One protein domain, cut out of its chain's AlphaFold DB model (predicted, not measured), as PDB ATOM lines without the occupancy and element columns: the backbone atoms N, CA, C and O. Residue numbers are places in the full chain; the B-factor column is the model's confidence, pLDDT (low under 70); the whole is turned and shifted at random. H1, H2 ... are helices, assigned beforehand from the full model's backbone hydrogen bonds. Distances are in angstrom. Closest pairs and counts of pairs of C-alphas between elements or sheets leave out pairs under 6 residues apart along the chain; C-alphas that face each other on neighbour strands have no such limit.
ATOM      1  N   LYS A  30    -111.499 378.464 -10.677       94.31
ATOM      2  CA  LYS A  30    -112.224 378.671  -9.414       94.31
ATOM      3  C   LYS A  30    -112.414 377.359  -8.655       94.31
ATOM      4  O   LYS A  30    -112.482 377.379  -7.433       94.31
ATOM      5  N   GLU A  31    -112.483 376.240  -9.367       94.44
ATOM      6  CA  GLU A  31    -112.626 374.896  -8.813       94.44
ATOM      7  C   GLU A  31    -111.402 374.504  -7.984       94.44
ATOM      8  O   GLU A  31    -111.578 374.099  -6.842       94.44
ATOM      9  N   VAL A  32    -110.182 374.723  -8.492       93.44
ATOM     10  CA  VAL A  32    -108.941 374.441  -7.742       93.44
ATOM     11  C   VAL A  32    -108.870 375.283  -6.467       93.44
ATOM     12  O   VAL A  32    -108.615 374.769  -5.384       93.44
ATOM     13  N   LYS A  33    -109.165 376.588  -6.566       94.31
ATOM     14  CA  LYS A  33    -109.194 377.473  -5.388       94.31
ATOM     15  C   LYS A  33    -110.242 377.035  -4.366       94.31
ATOM     16  O   LYS A  33    -109.999 377.118  -3.162       94.31
ATOM     17  N   ARG A  34    -111.415 376.601  -4.838       94.75
ATOM     18  CA  ARG A  34    -112.502 376.128  -3.980       94.75
ATOM     19  C   ARG A  34    -112.120 374.841  -3.260       94.75
ATOM     20  O   ARG A  34    -112.416 374.753  -2.078       94.75
ATOM     21  N   GLU A  35    -111.449 373.911  -3.930       94.19
ATOM     22  CA  GLU A  35    -110.987 372.667  -3.307       94.19
ATOM     23  C   GLU A  35    -109.990 372.947  -2.178       94.19
ATOM     24  O   GLU A  35    -110.229 372.545  -1.045       94.19
ATOM     25  N   ASN A  36    -108.974 373.779  -2.431       94.50
ATOM     26  CA  ASN A  36    -108.013 374.178  -1.395       94.50
ATOM     27  C   ASN A  36    -108.701 374.880  -0.208       94.50
ATOM     28  O   ASN A  36    -108.351 374.677   0.952       94.50
ATOM     29  N   THR A  37    -109.709 375.715  -0.491       96.06
ATOM     30  CA  THR A  37    -110.498 376.371   0.564       96.06
ATOM     31  C   THR A  37    -111.286 375.345   1.377       96.06
ATOM     32  O   THR A  37    -111.354 375.452   2.596       96.06
ATOM     33  N   ASN A  38    -111.880 374.348   0.719       96.50
ATOM     34  CA  ASN A  38    -112.653 373.303   1.378       96.50
ATOM     35  C   ASN A  38    -111.775 372.439   2.299       96.50
ATOM     36  O   ASN A  38    -112.231 372.081   3.381       96.50
ATOM     37  N   GLU A  39    -110.526 372.152   1.925       95.50
ATOM     38  CA  GLU A  39    -109.562 371.467   2.802       95.50
ATOM     39  C   GLU A  39    -109.284 372.277   4.076       95.50
ATOM     40  O   GLU A  39    -109.347 371.741   5.182       95.50
ATOM     41  N   SER A  40    -109.081 373.594   3.943       96.81
ATOM     42  CA  SER A  40    -108.915 374.484   5.103       96.81
ATOM     43  C   SER A  40    -110.180 374.560   5.973       96.81
ATOM     44  O   SER A  40    -110.095 374.630   7.198       96.81
ATOM     45  N   LEU A  41    -111.369 374.531   5.360       97.12
ATOM     46  CA  LEU A  41    -112.645 374.516   6.083       97.12
ATOM     47  C   LEU A  41    -112.878 373.191   6.821       97.12
ATOM     48  O   LEU A  41    -113.430 373.212   7.919       97.12
ATOM     49  N   GLU A  42    -112.433 372.057   6.271       96.31
ATOM     50  CA  GLU A  42    -112.468 370.761   6.963       96.31
ATOM     51  C   GLU A  42    -111.639 370.814   8.258       96.31
ATOM     52  O   GLU A  42    -112.092 370.356   9.310       96.31
ATOM     53  N   GLU A  43    -110.441 371.398   8.203       96.12
ATOM     54  CA  GLU A  43    -109.585 371.566   9.381       96.12
ATOM     55  C   GLU A  43    -110.204 372.525  10.406       96.12
ATOM     56  O   GLU A  43    -110.267 372.214  11.600       96.12
ATOM     57  N   LEU A  44    -110.723 373.667   9.948       97.75
ATOM     58  CA  LEU A  44    -111.404 374.630  10.812       97.75
ATOM     59  C   LEU A  44    -112.615 374.000  11.511       97.75
ATOM     60  O   LEU A  44    -112.820 374.225  12.702       97.75
ATOM     61  N   MET A  45    -113.389 373.183  10.794       97.62
ATOM     62  CA  MET A  45    -114.532 372.459  11.346       97.62
ATOM     63  C   MET A  45    -114.105 371.518  12.478       97.62
ATOM     64  O   MET A  45    -114.737 371.525  13.532       97.62
ATOM     65  N   LYS A  46    -113.018 370.749  12.304       97.06
ATOM     66  CA  LYS A  46    -112.486 369.865  13.359       97.06
ATOM     67  C   LYS A  46    -112.119 370.657  14.614       97.06
ATOM     68  O   LYS A  46    -112.560 370.313  15.706       97.06
ATOM     69  N   ARG A  47    -111.403 371.772  14.446       97.94
ATOM     70  CA  ARG A  47    -111.021 372.662  15.554       97.94
ATOM     71  C   ARG A  47    -112.232 373.263  16.266       97.94
ATOM     72  O   ARG A  47    -112.251 373.320  17.489       97.94
ATOM     73  N   ALA A  48    -113.242 373.694  15.515       97.69
ATOM     74  CA  ALA A  48    -114.468 374.241  16.087       97.69
ATOM     75  C   ALA A  48    -115.239 373.188  16.899       97.69
ATOM     76  O   ALA A  48    -115.734 373.497  17.979       97.69
ATOM     77  N   ILE A  49    -115.307 371.943  16.412       97.56
ATOM     78  CA  ILE A  49    -115.929 370.832  17.147       97.56
ATOM     79  C   ILE A  49    -115.185 370.574  18.456       97.56
ATOM     80  O   ILE A  49    -115.827 370.490  19.499       97.56
ATOM     81  N   GLU A  50    -113.854 370.485  18.421       97.94
ATOM     82  CA  GLU A  50    -113.051 370.283  19.631       97.94
ATOM     83  C   GLU A  50    -113.261 371.396  20.660       97.94
ATOM     84  O   GLU A  50    -113.390 371.122  21.850       97.94
ATOM     85  N   GLU A  51    -113.322 372.650  20.212       97.56
ATOM     86  CA  GLU A  51    -113.551 373.791  21.097       97.56
ATOM     87  C   GLU A  51    -114.933 373.727  21.757       97.56
ATOM     88  O   GLU A  51    -115.063 373.898  22.968       97.56
ATOM     89  N   VAL A  52    -115.971 373.394  20.983       96.94
ATOM     90  CA  VAL A  52    -117.328 373.205  21.515       96.94
ATOM     91  C   VAL A  52    -117.383 372.017  22.480       96.94
ATOM     92  O   VAL A  52    -118.048 372.104  23.507       96.94
ATOM     93  N   GLN A  53    -116.663 370.928  22.201       96.25
ATOM     94  CA  GLN A  53    -116.584 369.761  23.088       96.25
ATOM     95  C   GLN A  53    -115.873 370.059  24.416       96.25
ATOM     96  O   GLN A  53    -116.160 369.400  25.413       96.25
ATOM     97  N   ARG A  54    -114.962 371.039  24.447       96.94
ATOM     98  CA  ARG A  54    -114.277 371.496  25.670       96.94
ATOM     99  C   ARG A  54    -115.090 372.510  26.479       96.94
ATOM    100  O   ARG A  54    -114.703 372.829  27.602       96.94
ATOM    101  N   MET A  55    -116.188 373.024  25.929       97.00
ATOM    102  CA  MET A  55    -117.014 374.037  26.580       97.00
ATOM    103  C   MET A  55    -117.631 373.503  27.886       97.00
ATOM    104  O   MET A  55    -118.137 372.378  27.905       97.00
ATOM    105  N   PRO A  56    -117.661 374.301  28.972       97.88
ATOM    106  CA  PRO A  56    -118.364 373.921  30.190       97.88
ATOM    107  C   PRO A  56    -119.840 373.626  29.918       97.88
ATOM    108  O   PRO A  56    -120.522 374.379  29.222       97.88
ATOM    109  N   GLU A  57    -120.364 372.561  30.523       96.81
ATOM    110  CA  GLU A  57    -121.721 372.081  30.243       96.81
ATOM    111  C   GLU A  57    -122.801 373.149  30.484       96.81
ATOM    112  O   GLU A  57    -123.747 373.267  29.703       96.81
ATOM    113  N   ALA A  58    -122.652 373.958  31.536       96.81
ATOM    114  CA  ALA A  58    -123.579 375.044  31.842       96.81
ATOM    115  C   ALA A  58    -123.610 376.110  30.732       96.81
ATOM    116  O   ALA A  58    -124.689 376.535  30.316       96.81
ATOM    117  N   GLU A  59    -122.442 376.498  30.210       96.69
ATOM    118  CA  GLU A  59    -122.331 377.462  29.112       96.69
ATOM    119  C   GLU A  59    -122.907 376.886  27.814       96.69
ATOM    120  O   GLU A  59    -123.691 377.548  27.131       96.69
ATOM    121  N   TYR A  60    -122.577 375.630  27.506       96.75
ATOM    122  CA  TYR A  60    -123.088 374.935  26.328       96.75
ATOM    123  C   TYR A  60    -124.620 374.856  26.335       96.75
ATOM    124  O   TYR A  60    -125.274 375.182  25.341       96.75
ATOM    125  N   ARG A  61    -125.212 374.472  27.474       96.12
ATOM    126  CA  ARG A  61    -126.672 374.410  27.642       96.12
ATOM    127  C   ARG A  61    -127.317 375.784  27.485       96.12
ATOM    128  O   ARG A  61    -128.338 375.875  26.804       96.12
ATOM    129  N   GLN A  62    -126.730 376.833  28.068       96.56
ATOM    130  CA  GLN A  62    -127.263 378.192  27.953       96.56
ATOM    131  C   GLN A  62    -127.256 378.672  26.499       96.56
ATOM    132  O   GLN A  62    -128.308 379.016  25.967       96.56
ATOM    133  N   LYS A  63    -126.108 378.588  25.814       95.19
ATOM    134  CA  LYS A  63    -126.002 378.947  24.390       95.19
ATOM    135  C   LYS A  63    -126.966 378.138  23.521       95.19
ATOM    136  O   LYS A  63    -127.583 378.680  22.607       95.19
ATOM    137  N   GLY A  64    -127.128 376.849  23.818       94.00
ATOM    138  CA  GLY A  64    -128.093 375.991  23.135       94.00
ATOM    139  C   GLY A  64    -129.542 376.456  23.313       94.00
ATOM    140  O   GLY A  64    -130.312 376.415  22.354       94.00
ATOM    141  N   MET A  65    -129.920 376.914  24.509       95.12
ATOM    142  CA  MET A  65    -131.251 377.475  24.768       95.12
ATOM    143  C   MET A  65    -131.464 378.808  24.043       95.12
ATOM    144  O   MET A  65    -132.510 378.991  23.419       95.12
ATOM    145  N   ASP A  66    -130.471 379.696  24.055       94.94
ATOM    146  CA  ASP A  66    -130.553 381.006  23.396       94.94
ATOM    147  C   ASP A  66    -130.743 380.862  21.876       94.94
ATOM    148  O   ASP A  66    -131.610 381.511  21.281       94.94
ATOM    149  N   LEU A  67    -129.988 379.951  21.249       94.75
ATOM    150  CA  LEU A  67    -130.099 379.660  19.816       94.75
ATOM    151  C   LEU A  67    -131.481 379.113  19.449       94.75
ATOM    152  O   LEU A  67    -132.117 379.635  18.534       94.75
ATOM    153  N   ARG A  68    -131.982 378.116  20.193       93.88
ATOM    154  CA  ARG A  68    -133.317 377.533  19.955       93.88
ATOM    155  C   ARG A  68    -134.432 378.555  20.137       93.88
ATOM    156  O   ARG A  68    -135.393 378.556  19.376       93.88
ATOM    157  N   THR A  69    -134.305 379.424  21.137       93.25
ATOM    158  CA  THR A  69    -135.287 380.486  21.394       93.25
ATOM    159  C   THR A  69    -135.310 381.477  20.237       93.25
ATOM    160  O   THR A  69    -136.377 381.796  19.719       93.25
ATOM    161  N   THR A  70    -134.135 381.912  19.780       92.12
ATOM    162  CA  THR A  70    -134.002 382.842  18.651       92.12
ATOM    163  C   THR A  70    -134.574 382.248  17.361       92.12
ATOM    164  O   THR A  70    -135.326 382.917  16.654       92.12
ATOM    165  N   GLU A  71    -134.272 380.982  17.073       91.62
ATOM    166  CA  GLU A  71    -134.807 380.259  15.914       91.62
ATOM    167  C   GLU A  71    -136.331 380.083  16.005       91.62
ATOM    168  O   GLU A  71    -137.044 380.323  15.030       91.62
ATOM    169  N   GLY A  72    -136.853 379.754  17.190       90.62
ATOM    170  CA  GLY A  72    -138.291 379.661  17.439       90.62
ATOM    171  C   GLY A  72    -139.020 380.979  17.173       90.62
ATOM    172  O   GLY A  72    -140.020 380.996  16.458       90.62
ATOM    173  N   VAL A  73    -138.488 382.096  17.678       90.94
ATOM    174  CA  VAL A  73    -139.041 383.437  17.426       90.94
ATOM    175  C   VAL A  73    -138.995 383.782  15.937       90.94
ATOM    176  O   VAL A  73    -139.983 384.277  15.393       90.94
ATOM    177  N   TYR A  74    -137.884 383.481  15.256       85.81
ATOM    178  CA  TYR A  74    -137.760 383.697  13.815       85.81
ATOM    179  C   TYR A  74    -138.847 382.936  13.040       85.81
ATOM    180  O   TYR A  74    -139.572 383.543  12.249       85.81
ATOM    181  N   HIS A  75    -139.037 381.643  13.322       83.06
ATOM    182  CA  HIS A  75    -140.060 380.823  12.666       83.06
ATOM    183  C   HIS A  75    -141.489 381.304  12.918       83.06
ATOM    184  O   HIS A  75    -142.286 381.338  11.978       83.06
ATOM    185  N   ILE A  76    -141.811 381.702  14.153       86.25
ATOM    186  CA  ILE A  76    -143.124 382.274  14.479       86.25
ATOM    187  C   ILE A  76    -143.342 383.545  13.653       86.25
ATOM    188  O   ILE A  76    -144.340 383.642  12.940       86.25
ATOM    189  N   SER A  77    -142.367 384.459  13.640       83.12
ATOM    190  CA  SER A  77    -142.480 385.722  12.902       83.12
ATOM    191  C   SER A  77    -142.632 385.539  11.384       83.12
ATOM    192  O   SER A  77    -143.383 386.272  10.740       83.12
ATOM    193  N   GLU A  78    -141.965 384.542  10.793       79.56
ATOM    194  CA  GLU A  78    -142.124 384.198   9.374       79.56
ATOM    195  C   GLU A  78    -143.521 383.632   9.093       79.56
ATOM    196  O   GLU A  78    -144.137 383.975   8.082       79.56
ATOM    197  N   SER A  79    -144.046 382.801   9.998       73.50
ATOM    198  CA  SER A  79    -145.381 382.218   9.851       73.50
ATOM    199  C   SER A  79    -146.492 383.273   9.934       73.50
ATOM    200  O   SER A  79    -147.396 383.267   9.102       73.50
ATOM    201  N   GLU A  80    -146.383 384.235  10.855       74.25
ATOM    202  CA  GLU A  80    -147.356 385.323  11.035       74.25
ATOM    203  C   GLU A  80    -147.373 386.299   9.847       74.25
ATOM    204  O   GLU A  80    -148.427 386.800   9.436       74.25
ATOM    205  N   ARG A  81    -146.211 386.529   9.222       66.81
ATOM    206  CA  ARG A  81    -146.131 387.277   7.956       66.81
ATOM    207  C   ARG A  81    -146.836 386.546   6.815       66.81
ATOM    208  O   ARG A  81    -147.398 387.197   5.939       66.81
ATOM    209  N   GLY A  82    -146.826 385.213   6.828       59.38
ATOM    210  CA  GLY A  82    -147.526 384.387   5.846       59.38
ATOM    211  C   GLY A  82    -149.050 384.385   6.014       59.38
ATOM    212  O   GLY A  82    -149.769 384.400   5.017       59.38
ATOM    213  N   THR A  83    -149.561 384.399   7.250       57.16
ATOM    214  CA  THR A  83    -151.011 384.320   7.529       57.16
ATOM    215  C   THR A  83    -151.749 385.633   7.278       57.16
ATOM    216  O   THR A  83    -152.863 385.612   6.757       57.16
ATOM    217  N   THR A  84    -151.124 386.778   7.570       52.44
ATOM    218  CA  THR A  84    -151.718 388.111   7.329       52.44
ATOM    219  C   THR A  84    -152.082 388.333   5.849       52.44
ATOM    220  O   THR A  84    -153.035 389.043   5.544       52.44
ATOM    221  N   GLY A  85    -151.393 387.656   4.921       54.44
ATOM    222  CA  GLY A  85    -151.672 387.725   3.484       54.44
ATOM    223  C   GLY A  85    -152.842 386.862   2.987       54.44
ATOM    224  O   GLY A  85    -153.205 386.986   1.824       54.44
ATOM    225  N   MET A  86    -153.456 385.995   3.807       53.16
ATOM    226  CA  MET A  86    -154.454 385.025   3.314       53.16
ATOM    227  C   MET A  86    -155.735 385.676   2.761       53.16
ATOM    228  O   MET A  86    -156.250 385.217   1.744       53.16
ATOM    229  N   GLN A  87    -156.224 386.762   3.373       52.06
ATOM    230  CA  GLN A  87    -157.439 387.455   2.908       52.06
ATOM    231  C   GLN A  87    -157.204 388.250   1.610       52.06
ATOM    232  O   GLN A  87    -158.039 388.231   0.706       52.06
ATOM    233  N   GLU A  88    -156.048 388.907   1.471       55.91
ATOM    234  CA  GLU A  88    -155.666 389.606   0.233       55.91
ATOM    235  C   GLU A  88    -155.388 388.620  -0.911       55.91
ATOM    236  O   GLU A  88    -155.717 388.879  -2.072       55.91
ATOM    237  N   ALA A  89    -154.836 387.453  -0.582       57.09
ATOM    238  CA  ALA A  89    -154.483 386.435  -1.554       57.09
ATOM    239  C   ALA A  89    -155.733 385.741  -2.151       57.09
ATOM    240  O   ALA A  89    -155.742 385.446  -3.348       57.09
ATOM    241  N   GLU A  90    -156.826 385.556  -1.395       56.19
ATOM    242  CA  GLU A  90    -158.097 385.027  -1.935       56.19
ATOM    243  C   GLU A  90    -158.707 385.967  -2.996       56.19
ATOM    244  O   GLU A  90    -159.094 385.536  -4.090       56.19
ATOM    245  N   VAL A  91    -158.712 387.277  -2.721       56.47
ATOM    246  CA  VAL A  91    -159.158 388.309  -3.674       56.47
ATOM    247  C   VAL A  91    -158.241 388.356  -4.901       56.47
ATOM    248  O   VAL A  91    -158.721 388.529  -6.027       56.47
ATOM    249  N   SER A  92    -156.934 388.157  -4.706       60.00
ATOM    250  CA  SER A  92    -155.956 388.077  -5.792       60.00
ATOM    251  C   SER A  92    -156.151 386.831  -6.666       60.00
ATOM    252  O   SER A  92    -156.049 386.931  -7.889       60.00
ATOM    253  N   SER A  93    -156.541 385.680  -6.103       61.50
ATOM    254  CA  SER A  93    -156.775 384.433  -6.857       61.50
ATOM    255  C   SER A  93    -157.886 384.558  -7.901       61.50
ATOM    256  O   SER A  93    -157.689 384.218  -9.070       61.50
ATOM    257  N   ARG A  94    -159.029 385.151  -7.523       66.38
ATOM    258  CA  ARG A  94    -160.163 385.387  -8.441       66.38
ATOM    259  C   ARG A  94    -159.844 386.399  -9.545       66.38
ATOM    260  O   ARG A  94    -160.504 386.415 -10.579       66.38
ATOM    261  N   ARG A  95    -158.845 387.258  -9.329       76.06
ATOM    262  CA  ARG A  95    -158.407 388.291 -10.283       76.06
ATOM    263  C   ARG A  95    -157.120 387.922 -11.021       76.06
ATOM    264  O   ARG A  95    -156.665 388.691 -11.866       76.06
ATOM    265  N   SER A  96    -156.548 386.760 -10.716       85.25
ATOM    266  CA  SER A  96    -155.347 386.247 -11.358       85.25
ATOM    267  C   SER A  96    -155.726 385.436 -12.585       85.25
ATOM    268  O   SER A  96    -156.509 384.493 -12.497       85.25
TER     269      SER A  96
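What this domain is: This is residues 30 to 96 of the 220 residues of the protein "probable ATP-dependent RNA helicase DHX58" of Microcaecilia unicolor (UniProt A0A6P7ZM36). What shape is this? Two long helices, H1 and H2, meet near their ends as an open V, and short H3 turns off the far end of H2. What is it made of? The printed part has 67 residues with three named helices, H1, H2 and H3 in chain order, and no named strand: all helix. It is extended, with a radius of gyration of the C-alphas of 21.8 A, and flat, spanning 56 by 43 by 7 A.

How they stand to each other: How do the long helices stand? H1, residues 30 to 54, and H2, residues 57 to 84, are close but not clearly touching; their closest C-alphas, Val 52 and Tyr 60, are 7.7 A apart. They run opposite ways at a steep tilt of 57 degrees. Where is H3? H3, residues 86 to 95, and H2 meet only through their link; H1 and H3 are apart. What of the backbones? Every O i to N i+4 pair is within hydrogen-bond range in H1 and H2, 4 of 6 in H3.

Where its parts are: Where does H1 begin? At C-alpha 30, (-112.224, 378.671, -9.414), and it is 35.9 A long. And the others? H2 is 41.0 A long; H3, 14.5 A, ends at C-alpha 95, (-158.407, 388.291, -10.283).

The domain as a whole: How large is it? The C-alphas farthest apart, Arg 54 and Arg 95, are 59.3 A apart. Any cut or long link? The printed part has no cut, and both links are tight. Where is confidence low? Residues 81 to 94 have pLDDT under 70.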